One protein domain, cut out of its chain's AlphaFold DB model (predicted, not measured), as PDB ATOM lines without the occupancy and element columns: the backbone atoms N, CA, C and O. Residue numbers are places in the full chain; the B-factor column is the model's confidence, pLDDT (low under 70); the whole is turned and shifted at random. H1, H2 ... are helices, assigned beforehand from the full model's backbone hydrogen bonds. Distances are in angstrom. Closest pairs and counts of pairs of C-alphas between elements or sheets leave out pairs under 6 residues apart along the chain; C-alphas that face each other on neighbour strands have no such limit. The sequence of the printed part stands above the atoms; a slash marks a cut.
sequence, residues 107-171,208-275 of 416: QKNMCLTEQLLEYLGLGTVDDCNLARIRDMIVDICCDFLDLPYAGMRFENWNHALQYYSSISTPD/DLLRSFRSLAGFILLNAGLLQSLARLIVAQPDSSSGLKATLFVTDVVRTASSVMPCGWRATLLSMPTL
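This is residues 107 to 171 and 208 to 275 of the 416 residues of an uncharacterized protein of Teladorsagia circumcincta (UniProt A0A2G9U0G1). One long helix, H6, runs through the middle, with H2 and H5 packed on its first half and H4 and H7 on its last part. H1 packs on H2 and H5 away from H6, while H3 lies off to another side, near the beginning of H6. The printed part has 133 residues with seven named helices, H1 to H7 in chain order, and no named strand: all helix. It is compact, with a radius of gyration of the C-alphas of 14.5 A and spans of 41 by 40 by 26 A.

H1, residues 110 to 121, begins at C-alpha 110 (494.768, 523.032, 362.760). H2, residues 128 to 144, is 24.3 A long. H3 is residues 157 to 166, H4 residues 209 to 223 and H5 residues 226 to 236. H6, residues 241 to 260, is 28.2 A long. H7, residues 263 to 270, ends at C-alpha 270 (486.030, 540.030, 374.547).

H6 is the hub, touching four helices. The closest C-alphas are Asp 135 and Ser 242 for H2, 5.2 A, and Ser 215 and Val 260 for H4, 6.5 A. H5 and H6 form a helical hairpin, its tilt of 38 degrees only just steep, with C-alphas 234 and 243 at 4.7 A. H6 and H7 form another, at 23 degrees. H1 touches H5 at C-alphas 121 and 229, 4.4 A. H3 is close to H6 but not clearly touching. Every O i to N i+4 pair is within hydrogen-bond range in H1 to H6, and 3 of 4 in H7.

Residues 172 to 207 are not printed, and 24.8 A separates C-alphas 171 and 208. The H2 to H3 link is long. Residues 107 to 126 are among those under pLDDT 70.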
ATOM      1  N   GLN A 107     497.587 519.621 367.160       37.97
ATOM      2  CA  GLN A 107     498.540 520.510 366.498       37.97
ATOM      3  C   GLN A 107     498.622 520.302 364.973       37.97
ATOM      4  O   GLN A 107     498.925 521.248 364.253       37.97
ATOM      5  N   LYS A 108     498.350 519.093 364.452       35.62
ATOM      6  CA  LYS A 108     498.449 518.810 363.000       35.62
ATOM      7  C   LYS A 108     497.116 518.974 362.260       35.62
ATOM      8  O   LYS A 108     497.118 519.227 361.060       35.62
ATOM      9  N   ASN A 109     496.005 518.934 362.995       42.34
ATOM     10  CA  ASN A 109     494.658 519.178 362.479       42.34
ATOM     11  C   ASN A 109     494.225 520.644 362.456       42.34
ATOM     12  O   ASN A 109     493.142 520.907 361.944       42.34
ATOM     13  N   MET A 110     495.062 521.594 362.904       43.06
ATOM     14  CA  MET A 110     494.768 523.032 362.760       43.06
ATOM     15  C   MET A 110     494.418 523.422 361.313       43.06
ATOM     16  O   MET A 110     493.546 524.253 361.099       43.06
ATOM     17  N   CYS A 111     495.013 522.759 360.315       40.19
ATOM     18  CA  CYS A 111     494.714 523.016 358.903       40.19
ATOM     19  C   CYS A 111     493.320 522.510 358.472       40.19
ATOM     20  O   CYS A 111     492.702 523.080 357.576       40.19
ATOM     21  N   LEU A 112     492.825 521.435 359.099       45.75
ATOM     22  CA  LEU A 112     491.494 520.879 358.845       45.75
ATOM     23  C   LEU A 112     490.430 521.702 359.576       45.75
ATOM     24  O   LEU A 112     489.395 521.987 358.985       45.75
ATOM     25  N   THR A 113     490.701 522.155 360.807       53.53
ATOM     26  CA  THR A 113     489.831 523.114 361.498       53.53
ATOM     27  C   THR A 113     489.748 524.432 360.745       53.53
ATOM     28  O   THR A 113     488.644 524.911 360.573       53.53
ATOM     29  N   GLU A 114     490.836 524.995 360.216       56.28
ATOM     30  CA  GLU A 114     490.765 526.244 359.437       56.28
ATOM     31  C   GLU A 114     489.863 526.122 358.197       56.28
ATOM     32  O   GLU A 114     488.973 526.949 358.012       56.28
ATOM     33  N   GLN A 115     490.010 525.057 357.398       58.09
ATOM     34  CA  GLN A 115     489.147 524.824 356.227       58.09
ATOM     35  C   GLN A 115     487.690 524.557 356.625       58.09
ATOM     36  O   GLN A 115     486.760 525.059 355.999       58.09
ATOM     37  N   LEU A 116     487.468 523.776 357.681       63.16
ATOM     38  CA  LEU A 116     486.134 523.438 358.182       63.16
ATOM     39  C   LEU A 116     485.430 524.662 358.799       63.16
ATOM     40  O   LEU A 116     484.226 524.849 358.628       63.16
ATOM     41  N   LEU A 117     486.187 525.537 359.462       67.31
ATOM     42  CA  LEU A 117     485.721 526.813 360.004       67.31
ATOM     43  C   LEU A 117     485.456 527.840 358.903       67.31
ATOM     44  O   LEU A 117     484.510 528.620 359.017       67.31
ATOM     45  N   GLU A 118     486.205 527.795 357.802       67.31
ATOM     46  CA  GLU A 118     485.894 528.575 356.606       67.31
ATOM     47  C   GLU A 118     484.489 528.231 356.082       67.31
ATOM     48  O   GLU A 118     483.685 529.138 355.866       67.31
ATOM     49  N   TYR A 119     484.114 526.943 356.024       65.12
ATOM     50  CA  TYR A 119     482.748 526.519 355.664       65.12
ATOM     51  C   TYR A 119     481.662 527.016 356.629       65.12
ATOM     52  O   TYR A 119     480.525 527.270 356.211       65.12
ATOM     53  N   LEU A 120     482.003 527.194 357.906       67.56
ATOM     54  CA  LEU A 120     481.115 527.797 358.898       67.56
ATOM     55  C   LEU A 120     480.923 529.304 358.640       67.56
ATOM     56  O   LEU A 120     479.814 529.823 358.746       67.56
ATOM     57  N   GLY A 121     482.003 529.991 358.256       60.41
ATOM     58  CA  GLY A 121     482.029 531.415 357.925       60.41
ATOM     59  C   GLY A 121     481.425 531.776 356.564       60.41
ATOM     60  O   GLY A 121     481.080 532.940 356.361       60.41
ATOM     61  N   LEU A 122     481.224 530.806 355.663       61.19
ATOM     62  CA  LEU A 122     480.549 530.960 354.362       61.19
ATOM     63  C   LEU A 122     479.019 531.133 354.478       61.19
ATOM     64  O   LEU A 122     478.292 530.793 353.544       61.19
ATOM     65  N   GLY A 123     478.540 531.667 355.611       55.62
ATOM     66  CA  GLY A 123     477.146 531.838 356.061       55.62
ATOM     67  C   GLY A 123     476.123 532.332 355.031       55.62
ATOM     68  O   GLY A 123     474.926 532.204 355.249       55.62
ATOM     69  N   THR A 124     476.593 532.863 353.908       56.75
ATOM     70  CA  THR A 124     475.847 533.498 352.820       56.75
ATOM     71  C   THR A 124     475.296 532.544 351.767       56.75
ATOM     72  O   THR A 124     474.482 532.970 350.953       56.75
ATOM     73  N   VAL A 125     475.774 531.298 351.710       62.88
ATOM     74  CA  VAL A 125     475.318 530.323 350.707       62.88
ATOM     75  C   VAL A 125     474.229 529.435 351.307       62.88
ATOM     76  O   VAL A 125     474.510 528.633 352.203       62.88
ATOM     77  N   ASP A 126     473.004 529.579 350.799       65.44
ATOM     78  CA  ASP A 126     471.841 528.761 351.157       65.44
ATOM     79  C   ASP A 126     471.860 527.434 350.377       65.44
ATOM     80  O   ASP A 126     471.179 527.264 349.369       65.44
ATOM     81  N   ASP A 127     472.676 526.483 350.836       75.00
ATOM     82  CA  ASP A 127     472.660 525.095 350.359       75.00
ATOM     83  C   ASP A 127     472.303 524.162 351.523       75.00
ATOM     84  O   ASP A 127     472.926 524.209 352.588       75.00
ATOM     85  N   CYS A 128     471.319 523.283 351.320       77.88
ATOM     86  CA  CYS A 128     470.882 522.295 352.307       77.88
ATOM     87  C   CYS A 128     472.032 521.396 352.794       77.88
ATOM     88  O   CYS A 128     472.059 520.997 353.961       77.88
ATOM     89  N   ASN A 129     472.999 521.083 351.924       78.19
ATOM     90  CA  ASN A 129     474.159 520.274 352.294       78.19
ATOM     91  C   ASN A 129     475.133 521.059 353.177       78.19
ATOM     92  O   ASN A 129     475.639 520.521 354.162       78.19
ATOM     93  N   LEU A 130     475.356 522.340 352.868       76.06
ATOM     94  CA  LEU A 130     476.200 523.220 353.678       76.06
ATOM     95  C   LEU A 130     475.565 523.500 355.042       76.06
ATOM     96  O   LEU A 130     476.271 523.470 356.045       76.06
ATOM     97  N   ALA A 131     474.247 523.697 355.103       78.06
ATOM     98  CA  ALA A 131     473.518 523.844 356.362       78.06
ATOM     99  C   ALA A 131     473.702 522.611 357.262       78.06
ATOM    100  O   ALA A 131     474.064 522.741 358.429       78.06
ATOM    101  N   ARG A 132     473.579 521.404 356.692       80.31
ATOM    102  CA  ARG A 132     473.830 520.153 357.422       80.31
ATOM    103  C   ARG A 132     475.273 520.044 357.915       80.31
ATOM    104  O   ARG A 132     475.497 519.571 359.025       80.31
ATOM    105  N   ILE A 133     476.249 520.458 357.105       80.56
ATOM    106  CA  ILE A 133     477.658 520.481 357.516       80.56
ATOM    107  C   ILE A 133     477.854 521.457 358.679       80.56
ATOM    108  O   ILE A 133     478.440 521.068 359.681       80.56
ATOM    109  N   ARG A 134     477.309 522.676 358.606       82.00
ATOM    110  CA  ARG A 134     477.393 523.665 359.695       82.00
ATOM    111  C   ARG A 134     476.793 523.151 360.997       82.00
ATOM    112  O   ARG A 134     477.435 523.281 362.034       82.00
ATOM    113  N   ASP A 135     475.616 522.531 360.935       83.38
ATOM    114  CA  ASP A 135     474.975 521.918 362.100       83.38
ATOM    115  C   ASP A 135     475.889 520.861 362.736       83.38
ATOM    116  O   ASP A 135     476.135 520.910 363.939       83.38
ATOM    117  N   MET A 136     476.480 519.970 361.928       81.94
ATOM    118  CA  MET A 136     477.428 518.968 362.429       81.94
ATOM    119  C   MET A 136     478.666 519.604 363.071       81.94
ATOM    120  O   MET A 136     479.135 519.112 364.092       81.94
ATOM    121  N   ILE A 137     479.201 520.689 362.505       81.88
ATOM    122  CA  ILE A 137     480.377 521.375 363.062       81.88
ATOM    123  C   ILE A 137     480.051 521.987 364.425       81.88
ATOM    124  O   ILE A 137     480.831 521.828 365.365       81.88
ATOM    125  N   VAL A 138     478.912 522.676 364.546       84.44
ATOM    126  CA  VAL A 138     478.481 523.280 365.815       84.44
ATOM    127  C   VAL A 138     478.217 522.197 366.861       84.44
ATOM    128  O   VAL A 138     478.652 522.354 367.998       84.44
ATOM    129  N   ASP A 139     477.579 521.090 366.479       82.88
ATOM    130  CA  ASP A 139     477.331 519.948 367.367       82.88
ATOM    131  C   ASP A 139     478.650 519.355 367.887       82.88
ATOM    132  O   ASP A 139     478.835 519.259 369.098       82.88
ATOM    133  N   ILE A 140     479.619 519.092 367.000       83.12
ATOM    134  CA  ILE A 140     480.954 518.597 367.377       83.12
ATOM    135  C   ILE A 140     481.669 519.576 368.314       83.12
ATOM    136  O   ILE A 140     482.302 519.149 369.276       83.12
ATOM    137  N   CYS A 141     481.587 520.887 368.061       81.88
ATOM    138  CA  CYS A 141     482.210 521.887 368.933       81.88
ATOM    139  C   CYS A 141     481.572 521.897 370.330       81.88
ATOM    140  O   CYS A 141     482.286 522.020 371.327       81.88
ATOM    141  N   CYS A 142     480.245 521.761 370.407       83.31
ATOM    142  CA  CYS A 142     479.521 521.685 371.672       83.31
ATOM    143  C   CYS A 142     479.841 520.395 372.440       83.31
ATOM    144  O   CYS A 142     480.093 520.466 373.640       83.31
ATOM    145  N   ASP A 143     479.881 519.247 371.755       81.12
ATOM    146  CA  ASP A 143     480.254 517.953 372.340       81.12
ATOM    147  C   ASP A 143     481.708 517.974 372.838       81.12
ATOM    148  O   ASP A 143     482.019 517.488 373.921       81.12
ATOM    149  N   PHE A 144     482.613 518.587 372.071       80.25
ATOM    150  CA  PHE A 144     484.034 518.664 372.406       80.25
ATOM    151  C   PHE A 144     484.317 519.500 373.660       80.25
ATOM    152  O   PHE A 144     485.217 519.168 374.433       80.25
ATOM    153  N   LEU A 145     483.557 520.579 373.877       74.88
ATOM    154  CA  LEU A 145     483.637 521.374 375.107       74.88
ATOM    155  C   LEU A 145     482.757 520.827 376.242       74.88
ATOM    156  O   LEU A 145     482.729 521.435 377.313       74.88
ATOM    157  N   ASP A 146     482.099 519.681 376.028       77.56
ATOM    158  CA  ASP A 146     481.218 519.016 376.991       77.56
ATOM    159  C   ASP A 146     480.114 519.960 377.500       77.56
ATOM    160  O   ASP A 146     479.921 520.171 378.701       77.56
ATOM    161  N   LEU A 147     479.441 520.617 376.547       81.50
ATOM    162  CA  LEU A 147     478.372 521.566 376.832       81.50
ATOM    163  C   LEU A 147     477.030 520.835 377.002       81.50
ATOM    164  O   LEU A 147     476.667 519.987 376.188       81.50
ATOM    165  N   PRO A 148     476.218 521.218 377.998       79.00
ATOM    166  CA  PRO A 148     475.002 520.488 378.376       79.00
ATOM    167  C   PRO A 148     473.897 520.477 377.302       79.00
ATOM    168  O   PRO A 148     473.025 519.613 377.316       79.00
ATOM    169  N   TYR A 149     473.931 521.405 376.343       83.19
ATOM    170  CA  TYR A 149     472.983 521.473 375.222       83.19
ATOM    171  C   TYR A 149     473.501 520.835 373.928       83.19
ATOM    172  O   TYR A 149     472.855 520.984 372.888       83.19
ATOM    173  N   ALA A 150     474.644 520.145 373.946       80.94
ATOM    174  CA  ALA A 150     475.243 519.623 372.721       80.94
ATOM    175  C   ALA A 150     474.288 518.683 371.953       80.94
ATOM    176  O   ALA A 150     474.073 518.864 370.751       80.94
ATOM    177  N   GLY A 151     473.575 517.807 372.672       79.56
ATOM    178  CA  GLY A 151     472.573 516.896 372.103       79.56
ATOM    179  C   GLY A 151     471.183 517.492 371.822       79.56
ATOM    180  O   GLY A 151     470.345 516.819 371.225       79.56
ATOM    181  N   MET A 152     470.904 518.733 372.231       83.00
ATOM    182  CA  MET A 152     469.587 519.364 372.036       83.00
ATOM    183  C   MET A 152     469.481 520.008 370.658       83.00
ATOM    184  O   MET A 152     470.490 520.375 370.084       83.00
ATOM    185  N   ARG A 153     468.286 520.198 370.094       84.81
ATOM    186  CA  ARG A 153     468.094 521.025 368.886       84.81
ATOM    187  C   ARG A 153     467.093 522.124 369.187       84.81
ATOM    188  O   ARG A 153     466.033 521.855 369.743       84.81
ATOM    189  N   PHE A 154     467.443 523.360 368.846       86.94
ATOM    190  CA  PHE A 154     466.610 524.515 369.153       86.94
ATOM    191  C   PHE A 154     465.895 524.982 367.892       86.94
ATOM    192  O   PHE A 154     466.532 525.352 366.915       86.94
ATOM    193  N   GLU A 155     464.566 524.978 367.928       86.25
ATOM    194  CA  GLU A 155     463.741 525.500 366.832       86.25
ATOM    195  C   GLU A 155     463.484 527.002 366.976       86.25
ATOM    196  O   GLU A 155     463.314 527.702 365.988       86.25
ATOM    197  N   ASN A 156     463.460 527.502 368.216       88.81
ATOM    198  CA  ASN A 156     463.080 528.873 368.539       88.81
ATOM    199  C   ASN A 156     463.988 529.459 369.623       88.81
ATOM    200  O   ASN A 156     464.369 528.764 370.569       88.81
ATOM    201  N   TRP A 157     464.239 530.771 369.555       87.88
ATOM    202  CA  TRP A 157     465.006 531.492 370.578       87.88
ATOM    203  C   TRP A 157     464.399 531.364 371.980       87.88
ATOM    204  O   TRP A 157     465.121 531.118 372.941       87.88
ATOM    205  N   ASN A 158     463.073 531.459 372.103       88.12
ATOM    206  CA  ASN A 158     462.403 531.349 373.404       88.12
ATOM    207  C   ASN A 158     462.618 529.972 374.047       88.12
ATOM    208  O   ASN A 158     462.836 529.888 375.251       88.12
ATOM    209  N   HIS A 159     462.616 528.909 373.236       87.50
ATOM    210  CA  HIS A 159     462.900 527.554 373.706       87.50
ATOM    211  C   HIS A 159     464.356 527.424 374.176       87.50
ATOM    212  O   HIS A 159     464.609 526.897 375.255       87.50
ATOM    213  N   ALA A 160     465.306 527.980 373.414       86.44
ATOM    214  CA  ALA A 160     466.719 528.008 373.790       86.44
ATOM    215  C   ALA A 160     466.965 528.784 375.096       86.44
ATOM    216  O   ALA A 160     467.669 528.299 375.978       86.44
ATOM    217  N   LEU A 161     466.348 529.958 375.248       85.81
ATOM    218  CA  LEU A 161     466.477 530.795 376.441       85.81
ATOM    219  C   LEU A 161     465.855 530.144 377.681       85.81
ATOM    220  O   LEU A 161     466.434 530.221 378.766       85.81
ATOM    221  N   GLN A 162     464.692 529.505 377.533       85.12
ATOM    222  CA  GLN A 162     464.044 528.790 378.629       85.12
ATOM    223  C   GLN A 162     464.902 527.607 379.083       85.12
ATOM    224  O   GLN A 162     465.171 527.479 380.275       85.12
ATOM    225  N   TYR A 163     465.393 526.805 378.135       84.25
ATOM    226  CA  TYR A 163     466.290 525.689 378.424       84.25
ATOM    227  C   TYR A 163     467.569 526.159 379.130       84.25
ATOM    228  O   TYR A 163     467.949 525.624 380.170       84.25
ATOM    229  N   TYR A 164     468.203 527.210 378.606       82.56
ATOM    230  CA  TYR A 164     469.414 527.781 379.188       82.56
ATOM    231  C   TYR A 164     469.179 528.329 380.601       82.56
ATOM    232  O   TYR A 164     470.012 528.150 381.481       82.56
ATOM    233  N   SER A 165     468.017 528.938 380.851       80.25
ATOM    234  CA  SER A 165     467.628 529.379 382.197       80.25
ATOM    235  C   SER A 165     467.396 528.202 383.153       80.25
ATOM    236  O   SER A 165     467.709 528.312 384.331       80.25
ATOM    237  N   SER A 166     466.892 527.064 382.673       73.75
ATOM    238  CA  SER A 166     466.672 525.873 383.508       73.75
ATOM    239  C   SER A 166     467.931 525.039 383.771       73.75
ATOM    240  O   SER A 166     467.919 524.147 384.608       73.75
ATOM    241  N   ILE A 167     469.037 525.309 383.076       70.69
ATOM    242  CA  ILE A 167     470.231 524.450 383.109       70.69
ATOM    243  C   ILE A 167     470.981 524.487 384.441       70.69
ATOM    244  O   ILE A 167     471.692 523.553 384.794       70.69
ATOM    245  N   SER A 168     470.840 525.591 385.169       59.84
ATOM    246  CA  SER A 168     471.450 525.807 386.480       59.84
ATOM    247  C   SER A 168     470.529 525.412 387.633       59.84
ATOM    248  O   SER A 168     470.961 525.447 388.781       59.84
ATOM    249  N   THR A 169     469.265 525.076 387.355       56.91
ATOM    250  CA  THR A 169     468.337 524.562 388.366       56.91
ATOM    251  C   THR A 169     468.396 523.033 388.354       56.91
ATOM    252  O   THR A 169     468.137 522.452 387.299       56.91
ATOM    253  N   PRO A 170     468.744 522.366 389.470       53.50
ATOM    254  CA  PRO A 170     468.757 520.906 389.525       53.50
ATOM    255  C   PRO A 170     467.358 520.339 389.239       53.50
ATOM    256  O   PRO A 170     466.354 520.904 389.673       53.50
ATOM    257  N   ASP A 171     467.305 519.230 388.497       50.16
ATOM    258  CA  ASP A 171     466.070 518.521 388.145       50.16
ATOM    259  C   ASP A 171     465.325 518.053 389.409       50.16
ATOM    260  O   ASP A 171     465.949 517.648 390.397       50.16
ATOM    261  N   ASP A 208     491.698 522.632 389.149       65.06
ATOM    262  CA  ASP A 208     490.685 521.909 388.389       65.06
ATOM    263  C   ASP A 208     491.266 521.584 387.003       65.06
ATOM    264  O   ASP A 208     491.346 522.433 386.104       65.06
ATOM    265  N   LEU A 209     491.744 520.344 386.854       70.25
ATOM    266  CA  LEU A 209     492.318 519.852 385.605       70.25
ATOM    267  C   LEU A 209     491.290 519.839 384.474       70.25
ATOM    268  O   LEU A 209     491.676 520.066 383.330       70.25
ATOM    269  N   LEU A 210     490.007 519.615 384.765       69.44
ATOM    270  CA  LEU A 210     488.961 519.594 383.747       69.44
ATOM    271  C   LEU A 210     488.713 521.005 383.214       69.44
ATOM    272  O   LEU A 210     488.684 521.219 382.004       69.44
ATOM    273  N   ARG A 211     488.618 521.994 384.104       69.62
ATOM    274  CA  ARG A 211     488.483 523.406 383.722       69.62
ATOM    275  C   ARG A 211     489.730 523.941 383.012       69.62
ATOM    276  O   ARG A 211     489.607 524.721 382.070       69.62
ATOM    277  N   SER A 212     490.914 523.473 383.408       71.94
ATOM    278  CA  SER A 212     492.187 523.782 382.739       71.94
ATOM    279  C   SER A 212     492.292 523.133 381.353       71.94
ATOM    280  O   SER A 212     492.738 523.765 380.400       71.94
ATOM    281  N   PHE A 213     491.837 521.886 381.207       76.69
ATOM    282  CA  PHE A 213     491.760 521.205 379.916       76.69
ATOM    283  C   PHE A 213     490.762 521.901 378.987       76.69
ATOM    284  O   PHE A 213     491.113 522.222 377.855       76.69
ATOM    285  N   ARG A 214     489.551 522.211 379.471       74.25
ATOM    286  CA  ARG A 214     488.522 522.926 378.698       74.25
ATOM    287  C   ARG A 214     488.984 524.316 378.264       74.25
ATOM    288  O   ARG A 214     488.696 524.724 377.143       74.25
ATOM    289  N   SER A 215     489.730 525.041 379.102       74.19
ATOM    290  CA  SER A 215     490.271 526.351 378.720       74.19
ATOM    291  C   SER A 215     491.367 526.244 377.656       74.19
ATOM    292  O   SER A 215     491.370 527.039 376.717       74.19
ATOM    293  N   LEU A 216     492.240 525.233 377.735       76.38
ATOM    294  CA  LEU A 216     493.248 524.955 376.709       76.38
ATOM    295  C   LEU A 216     492.610 524.502 375.385       76.38
ATOM    296  O   LEU A 216     492.970 524.999 374.321       76.38
ATOM    297  N   ALA A 217     491.633 523.598 375.453       75.81
ATOM    298  CA  ALA A 217     490.856 523.124 374.313       75.81
ATOM    299  C   ALA A 217     490.101 524.282 373.635       75.81
ATOM    300  O   ALA A 217     490.189 524.467 372.420       75.81
ATOM    301  N   GLY A 218     489.446 525.129 374.434       75.44
ATOM    302  CA  GLY A 218     488.821 526.364 373.970       75.44
ATOM    303  C   GLY A 218     489.828 527.307 373.314       75.44
ATOM    304  O   GLY A 218     489.558 527.826 372.239       75.44
ATOM    305  N   PHE A 219     491.020 527.486 373.890       75.19
ATOM    306  CA  PHE A 219     492.069 528.328 373.305       75.19
ATOM    307  C   PHE A 219     492.519 527.854 371.917       75.19
ATOM    308  O   PHE A 219     492.670 528.677 371.014       75.19
ATOM    309  N   ILE A 220     492.690 526.544 371.720       76.62
ATOM    310  CA  ILE A 220     493.056 525.980 370.412       76.62
ATOM    311  C   ILE A 220     491.986 526.322 369.368       76.62
ATOM    312  O   ILE A 220     492.311 526.792 368.277       76.62
ATOM    313  N   LEU A 221     490.709 526.154 369.721       75.00
ATOM    314  CA  LEU A 221     489.590 526.488 368.841       75.00
ATOM    315  C   LEU A 221     489.492 527.992 368.556       75.00
ATOM    316  O   LEU A 221     489.220 528.401 367.427       75.00
ATOM    317  N   LEU A 222     489.738 528.831 369.563       77.06
ATOM    318  CA  LEU A 222     489.727 530.285 369.420       77.06
ATOM    319  C   LEU A 222     490.828 530.778 368.483       77.06
ATOM    320  O   LEU A 222     490.548 531.597 367.609       77.06
ATOM    321  N   ASN A 223     492.046 530.247 368.617       73.62
ATOM    322  CA  ASN A 223     493.154 530.576 367.721       73.62
ATOM    323  C   ASN A 223     492.925 530.095 366.290       73.62
ATOM    324  O   ASN A 223     493.378 530.753 365.362       73.62
ATOM    325  N   ALA A 224     492.200 528.990 366.104       73.38
ATOM    326  CA  ALA A 224     491.789 528.531 364.779       73.38
ATOM    327  C   ALA A 224     490.722 529.439 364.127       73.38
ATOM    328  O   ALA A 224     490.300 529.189 363.003       73.38
ATOM    329  N   GLY A 225     490.252 530.488 364.814       74.88
ATOM    330  CA  GLY A 225     489.261 531.424 364.281       74.88
ATOM    331  C   GLY A 225     487.810 530.967 364.451       74.88
ATOM    332  O   GLY A 225     486.918 531.510 363.789       74.88
ATOM    333  N   LEU A 226     487.531 530.012 365.354       82.75
ATOM    334  CA  LEU A 226     486.169 529.518 365.604       82.75
ATOM    335  C   LEU A 226     485.219 530.656 365.979       82.75
ATOM    336  O   LEU A 226     484.124 530.750 365.433       82.75
ATOM    337  N   LEU A 227     485.648 531.564 366.860       81.88
ATOM    338  CA  LEU A 227     484.805 532.669 367.315       81.88
ATOM    339  C   LEU A 227     484.406 533.607 366.171       81.88
ATOM    340  O   LEU A 227     483.261 534.048 366.095       81.88
ATOM    341  N   GLN A 228     485.344 533.900 365.268       80.75
ATOM    342  CA  GLN A 228     485.080 534.750 364.111       80.75
ATOM    343  C   GLN A 228     484.114 534.068 363.139       80.75
ATOM    344  O   GLN A 228     483.218 534.719 362.602       80.75
ATOM    345  N   SER A 229     484.277 532.762 362.945       83.25
ATOM    346  CA  SER A 229     483.429 531.957 362.068       83.25
ATOM    347  C   SER A 229     482.014 531.816 362.633       83.25
ATOM    348  O   SER A 229     481.043 532.016 361.907       83.25
ATOM    349  N   LEU A 230     481.882 531.581 363.944       84.56
ATOM    350  CA  LEU A 230     480.596 531.568 364.644       84.56
ATOM    351  C   LEU A 230     479.926 532.938 364.591       84.56
ATOM    352  O   LEU A 230     478.742 533.015 364.295       84.56
ATOM    353  N   ALA A 231     480.666 534.029 364.806       83.25
ATOM    354  CA  ALA A 231     480.103 535.373 364.699       83.25
ATOM    355  C   ALA A 231     479.512 535.632 363.301       83.25
ATOM    356  O   ALA A 231     478.412 536.168 363.196       83.25
ATOM    357  N   ARG A 232     480.193 535.199 362.229       81.69
ATOM    358  CA  ARG A 232     479.667 535.288 360.853       81.69
ATOM    359  C   ARG A 232     478.427 534.416 360.650       81.69
ATOM    360  O   ARG A 232     477.461 534.889 360.059       81.69
ATOM    361  N   LEU A 233     478.430 533.185 361.165       83.38
ATOM    362  CA  LEU A 233     477.280 532.279 361.103       83.38
ATOM    363  C   LEU A 233     476.051 532.877 361.799       83.38
ATOM    364  O   LEU A 233     474.968 532.909 361.222       83.38
ATOM    365  N   ILE A 234     476.231 533.373 363.023       85.31
ATOM    366  CA  ILE A 234     475.153 533.928 363.839       85.31
ATOM    367  C   ILE A 234     474.587 535.199 363.183       85.31
ATOM    368  O   ILE A 234     473.376 535.393 363.174       85.31
ATOM    369  N   VAL A 235     475.438 536.056 362.605       81.62
ATOM    370  CA  VAL A 235     474.988 537.252 361.870       81.62
ATOM    371  C   VAL A 235     474.209 536.873 360.607       81.62
ATOM    372  O   VAL A 235     473.172 537.479 360.331       81.62
ATOM    373  N   ALA A 236     474.666 535.859 359.867       78.25
ATOM    374  CA  ALA A 236     474.022 535.420 358.633       78.25
ATOM    375  C   ALA A 236     472.679 534.707 358.870       78.25
ATOM    376  O   ALA A 236     471.715 534.976 358.162       78.25
ATOM    377  N   GLN A 237     472.602 533.808 359.858       79.88
ATOM    378  CA  GLN A 237     471.430 532.961 360.110       79.88
ATOM    379  C   GLN A 237     471.111 532.868 361.616       79.88
ATOM    380  O   GLN A 237     471.241 531.793 362.213       79.88
ATOM    381  N   PRO A 238     470.660 533.963 362.257       81.62
ATOM    382  CA  PRO A 238     470.476 534.024 363.712       81.62
ATOM    383  C   PRO A 238     469.354 533.126 364.251       81.62
ATOM    384  O   PRO A 238     469.367 532.778 365.432       81.62
ATOM    385  N   ASP A 239     468.378 532.774 363.415       83.44
ATOM    386  CA  ASP A 239     467.209 531.968 363.799       83.44
ATOM    387  C   ASP A 239     467.331 530.494 363.392       83.44
ATOM    388  O   ASP A 239     466.447 529.692 363.673       83.44
ATOM    389  N   SER A 240     468.438 530.117 362.748       86.00
ATOM    390  CA  SER A 240     468.733 528.712 362.467       86.00
ATOM    391  C   SER A 240     469.063 527.954 363.757       86.00
ATOM    392  O   SER A 240     469.608 528.528 364.700       86.00
ATOM    393  N   SER A 241     468.797 526.645 363.797       84.94
ATOM    394  CA  SER A 241     469.147 525.794 364.950       84.94
ATOM    395  C   SER A 241     470.636 525.896 365.312       84.94
ATOM    396  O   SER A 241     470.984 526.067 366.484       84.94
ATOM    397  N   SER A 242     471.525 525.888 364.312       85.81
ATOM    398  CA  SER A 242     472.964 526.106 364.507       85.81
ATOM    399  C   SER A 242     473.304 527.529 364.940       85.81
ATOM    400  O   SER A 242     474.172 527.689 365.790       85.81
ATOM    401  N   GLY A 243     472.619 528.557 364.434       85.81
ATOM    402  CA  GLY A 243     472.793 529.945 364.875       85.81
ATOM    403  C   GLY A 243     472.383 530.167 366.335       85.81
ATOM    404  O   GLY A 243     473.093 530.835 367.092       85.81
ATOM    405  N   LEU A 244     471.283 529.543 366.769       89.06
ATOM    406  CA  LEU A 244     470.827 529.562 368.161       89.06
ATOM    407  C   LEU A 244     471.842 528.870 369.080       89.06
ATOM    408  O   LEU A 244     472.273 529.467 370.067       89.06
ATOM    409  N   LYS A 245     472.295 527.660 368.719       88.69
ATOM    410  CA  LYS A 245     473.366 526.957 369.446       88.69
ATOM    411  C   LYS A 245     474.662 527.754 369.486       88.69
ATOM    412  O   LYS A 245     475.265 527.879 370.546       88.69
ATOM    413  N   ALA A 246     475.075 528.323 368.358       88.06
ATOM    414  CA  ALA A 246     476.278 529.137 368.262       88.06
ATOM    415  C   ALA A 246     476.196 530.374 369.173       88.06
ATOM    416  O   ALA A 246     477.193 530.751 369.780       88.06
ATOM    417  N   THR A 247     475.012 530.971 369.333       89.00
ATOM    418  CA  THR A 247     474.796 532.096 370.259       89.00
ATOM    419  C   THR A 247     475.006 531.675 371.719       89.00
ATOM    420  O   THR A 247     475.701 532.369 372.467       89.00
ATOM    421  N   LEU A 248     474.464 530.522 372.129       88.62
ATOM    422  CA  LEU A 248     474.706 529.962 373.466       88.62
ATOM    423  C   LEU A 248     476.193 529.629 373.664       88.62
ATOM    424  O   LEU A 248     476.799 530.055 374.647       88.62
ATOM    425  N   PHE A 249     476.798 528.975 372.672       87.94
ATOM    426  CA  PHE A 249     478.205 528.583 372.669       87.94
ATOM    427  C   PHE A 249     479.136 529.782 372.856       87.94
ATOM    428  O   PHE A 249     480.001 529.774 373.728       87.94
ATOM    429  N   VAL A 250     478.944 530.848 372.071       87.50
ATOM    430  CA  VAL A 250     479.741 532.080 372.187       87.50
ATOM    431  C   VAL A 250     479.610 532.680 373.586       87.50
ATOM    432  O   VAL A 250     480.614 533.096 374.163       87.50
ATOM    433  N   THR A 251     478.404 532.674 374.159       86.38
ATOM    434  CA  THR A 251     478.159 533.179 375.519       86.38
ATOM    435  C   THR A 251     478.944 532.388 376.565       86.38
ATOM    436  O   THR A 251     479.604 532.974 377.426       86.38
ATOM    437  N   ASP A 252     478.929 531.059 376.474       82.44
ATOM    438  CA  ASP A 252     479.632 530.192 377.420       82.44
ATOM    439  C   ASP A 252     481.150 530.264 377.269       82.44
ATOM    440  O   ASP A 252     481.869 530.275 378.271       82.44
ATOM    441  N   VAL A 253     481.655 530.393 376.042       82.06
ATOM    442  CA  VAL A 253     483.088 530.590 375.782       82.06
ATOM    443  C   VAL A 253     483.562 531.930 376.338       82.06
ATOM    444  O   VAL A 253     484.588 531.978 377.018       82.06
ATOM    445  N   VAL A 254     482.799 533.008 376.134       81.81
ATOM    446  CA  VAL A 254     483.092 534.331 376.708       81.81
ATOM    447  C   VAL A 254     483.105 534.285 378.240       81.81
ATOM    448  O   VAL A 254     484.028 534.822 378.860       81.81
ATOM    449  N   ARG A 255     482.153 533.581 378.867       77.88
ATOM    450  CA  ARG A 255     482.103 533.410 380.332       77.88
ATOM    451  C   ARG A 255     483.241 532.535 380.871       77.88
ATOM    452  O   ARG A 255     483.829 532.813 381.916       77.88
ATOM    453  N   THR A 256     483.586 531.467 380.164       74.94
ATOM    454  CA  THR A 256     484.692 530.586 380.565       74.94
ATOM    455  C   THR A 256     486.026 531.321 380.451       74.94
ATOM    456  O   THR A 256     486.890 531.206 381.318       74.94
ATOM    457  N   ALA A 257     486.183 532.160 379.431       71.69
ATOM    458  CA  ALA A 257     487.386 532.953 379.245       71.69
ATOM    459  C   ALA A 257     487.551 534.088 380.259       71.69
ATOM    460  O   ALA A 257     488.681 534.400 380.648       71.69
ATOM    461  N   SER A 258     486.456 534.706 380.714       71.12
ATOM    462  CA  SER A 258     486.536 535.734 381.756       71.12
ATOM    463  C   SER A 258     487.020 535.166 383.092       71.12
ATOM    464  O   SER A 258     487.737 535.856 383.816       71.12
ATOM    465  N   SER A 259     486.699 533.902 383.381       69.38
ATOM    466  CA  SER A 259     487.045 533.244 384.644       69.38
ATOM    467  C   SER A 259     488.355 532.449 384.617       69.38
ATOM    468  O   SER A 259     489.035 532.398 385.636       69.38
ATOM    469  N   VAL A 260     488.740 531.847 383.483       68.38
ATOM    470  CA  VAL A 260     489.855 530.873 383.430       68.38
ATOM    471  C   VAL A 260     491.025 531.320 382.551       68.38
ATOM    472  O   VAL A 260     492.154 530.888 382.769       68.38
ATOM    473  N   MET A 261     490.796 532.166 381.540       68.81
ATOM    474  CA  MET A 261     491.848 532.478 380.564       68.81
ATOM    475  C   MET A 261     492.764 533.632 381.013       68.81
ATOM    476  O   MET A 261     492.288 534.594 381.635       68.81
ATOM    477  N   PRO A 262     494.063 533.590 380.636       72.25
ATOM    478  CA  PRO A 262     495.005 534.694 380.810       72.25
ATOM    479  C   PRO A 262     494.517 536.007 380.184       72.25
ATOM    480  O   PRO A 262     493.831 536.019 379.157       72.25
ATOM    481  N   CYS A 263     494.932 537.134 380.767       70.00
ATOM    482  CA  CYS A 263     494.486 538.475 380.380       70.00
ATOM    483  C   CYS A 263     494.712 538.809 378.892       70.00
ATOM    484  O   CYS A 263     493.836 539.407 378.266       70.00
ATOM    485  N   GLY A 264     495.830 538.374 378.300       67.44
ATOM    486  CA  GLY A 264     496.131 538.615 376.883       67.44
ATOM    487  C   GLY A 264     495.145 537.940 375.920       67.44
ATOM    488  O   GLY A 264     494.804 538.497 374.878       67.44
ATOM    489  N   TRP A 265     494.626 536.765 376.282       71.06
ATOM    490  CA  TRP A 265     493.659 536.025 375.461       71.06
ATOM    491  C   TRP A 265     492.245 536.560 375.659       71.06
ATOM    492  O   TRP A 265     491.471 536.675 374.710       71.06
ATOM    493  N   ARG A 266     491.945 536.969 376.895       75.25
ATOM    494  CA  ARG A 266     490.673 537.583 377.264       75.25
ATOM    495  C   ARG A 266     490.397 538.853 376.462       75.25
ATOM    496  O   ARG A 266     489.288 539.010 375.968       75.25
ATOM    497  N   ALA A 267     491.392 539.727 376.290       70.12
ATOM    498  CA  ALA A 267     491.227 540.966 375.528       70.12
ATOM    499  C   ALA A 267     490.811 540.702 374.069       70.12
ATOM    500  O   ALA A 267     489.869 541.313 373.570       70.12
ATOM    501  N   THR A 268     491.461 539.735 373.415       69.44
ATOM    502  CA  THR A 268     491.152 539.360 372.028       69.44
ATOM    503  C   THR A 268     489.750 538.765 371.916       69.44
ATOM    504  O   THR A 268     488.978 539.165 371.047       69.44
ATOM    505  N   LEU A 269     489.378 537.871 372.834       74.81
ATOM    506  CA  LEU A 269     488.058 537.247 372.835       74.81
ATOM    507  C   LEU A 269     486.930 538.253 373.096       74.81
ATOM    508  O   LEU A 269     485.959 538.294 372.345       74.81
ATOM    509  N   LEU A 270     487.060 539.068 374.145       74.94
ATOM    510  CA  LEU A 270     486.030 540.030 374.547       74.94
ATOM    511  C   LEU A 270     485.848 541.154 373.527       74.94
ATOM    512  O   LEU A 270     484.766 541.726 373.447       74.94
ATOM    513  N   SER A 271     486.877 541.456 372.731       74.38
ATOM    514  CA  SER A 271     486.783 542.494 371.704       74.38
ATOM    515  C   SER A 271     485.795 542.159 370.578       74.38
ATOM    516  O   SER A 271     485.338 543.088 369.917       74.38
ATOM    517  N   MET A 272     485.469 540.868 370.366       75.38
ATOM    518  CA  MET A 272     484.562 540.343 369.325       75.38
ATOM    519  C   MET A 272     484.428 541.258 368.087       75.38
ATOM    520  O   MET A 272     483.329 541.731 367.772       75.38
ATOM    521  N   PRO A 273     485.531 541.526 367.362       75.38
ATOM    522  CA  PRO A 273     485.619 542.662 366.446       75.38
ATOM    523  C   PRO A 273     484.594 542.589 365.313       75.38
ATOM    524  O   PRO A 273     483.983 543.598 364.983       75.38
ATOM    525  N   THR A 274     484.318 541.397 364.776       73.69
ATOM    526  CA  THR A 274     483.303 541.188 363.729       73.69
ATOM    527  C   THR A 274     481.904 541.617 364.176       73.69
ATOM    528  O   THR A 274     481.160 542.219 363.402       73.69
ATOM    529  N   LEU A 275     481.532 541.306 365.421       75.94
ATOM    530  CA  LEU A 275     480.197 541.586 365.944       75.94
ATOM    531  C   LEU A 275     480.069 543.057 366.347       75.94
ATOM    532  O   LEU A 275     479.069 543.688 366.015       75.94
TER     533      LEU A 275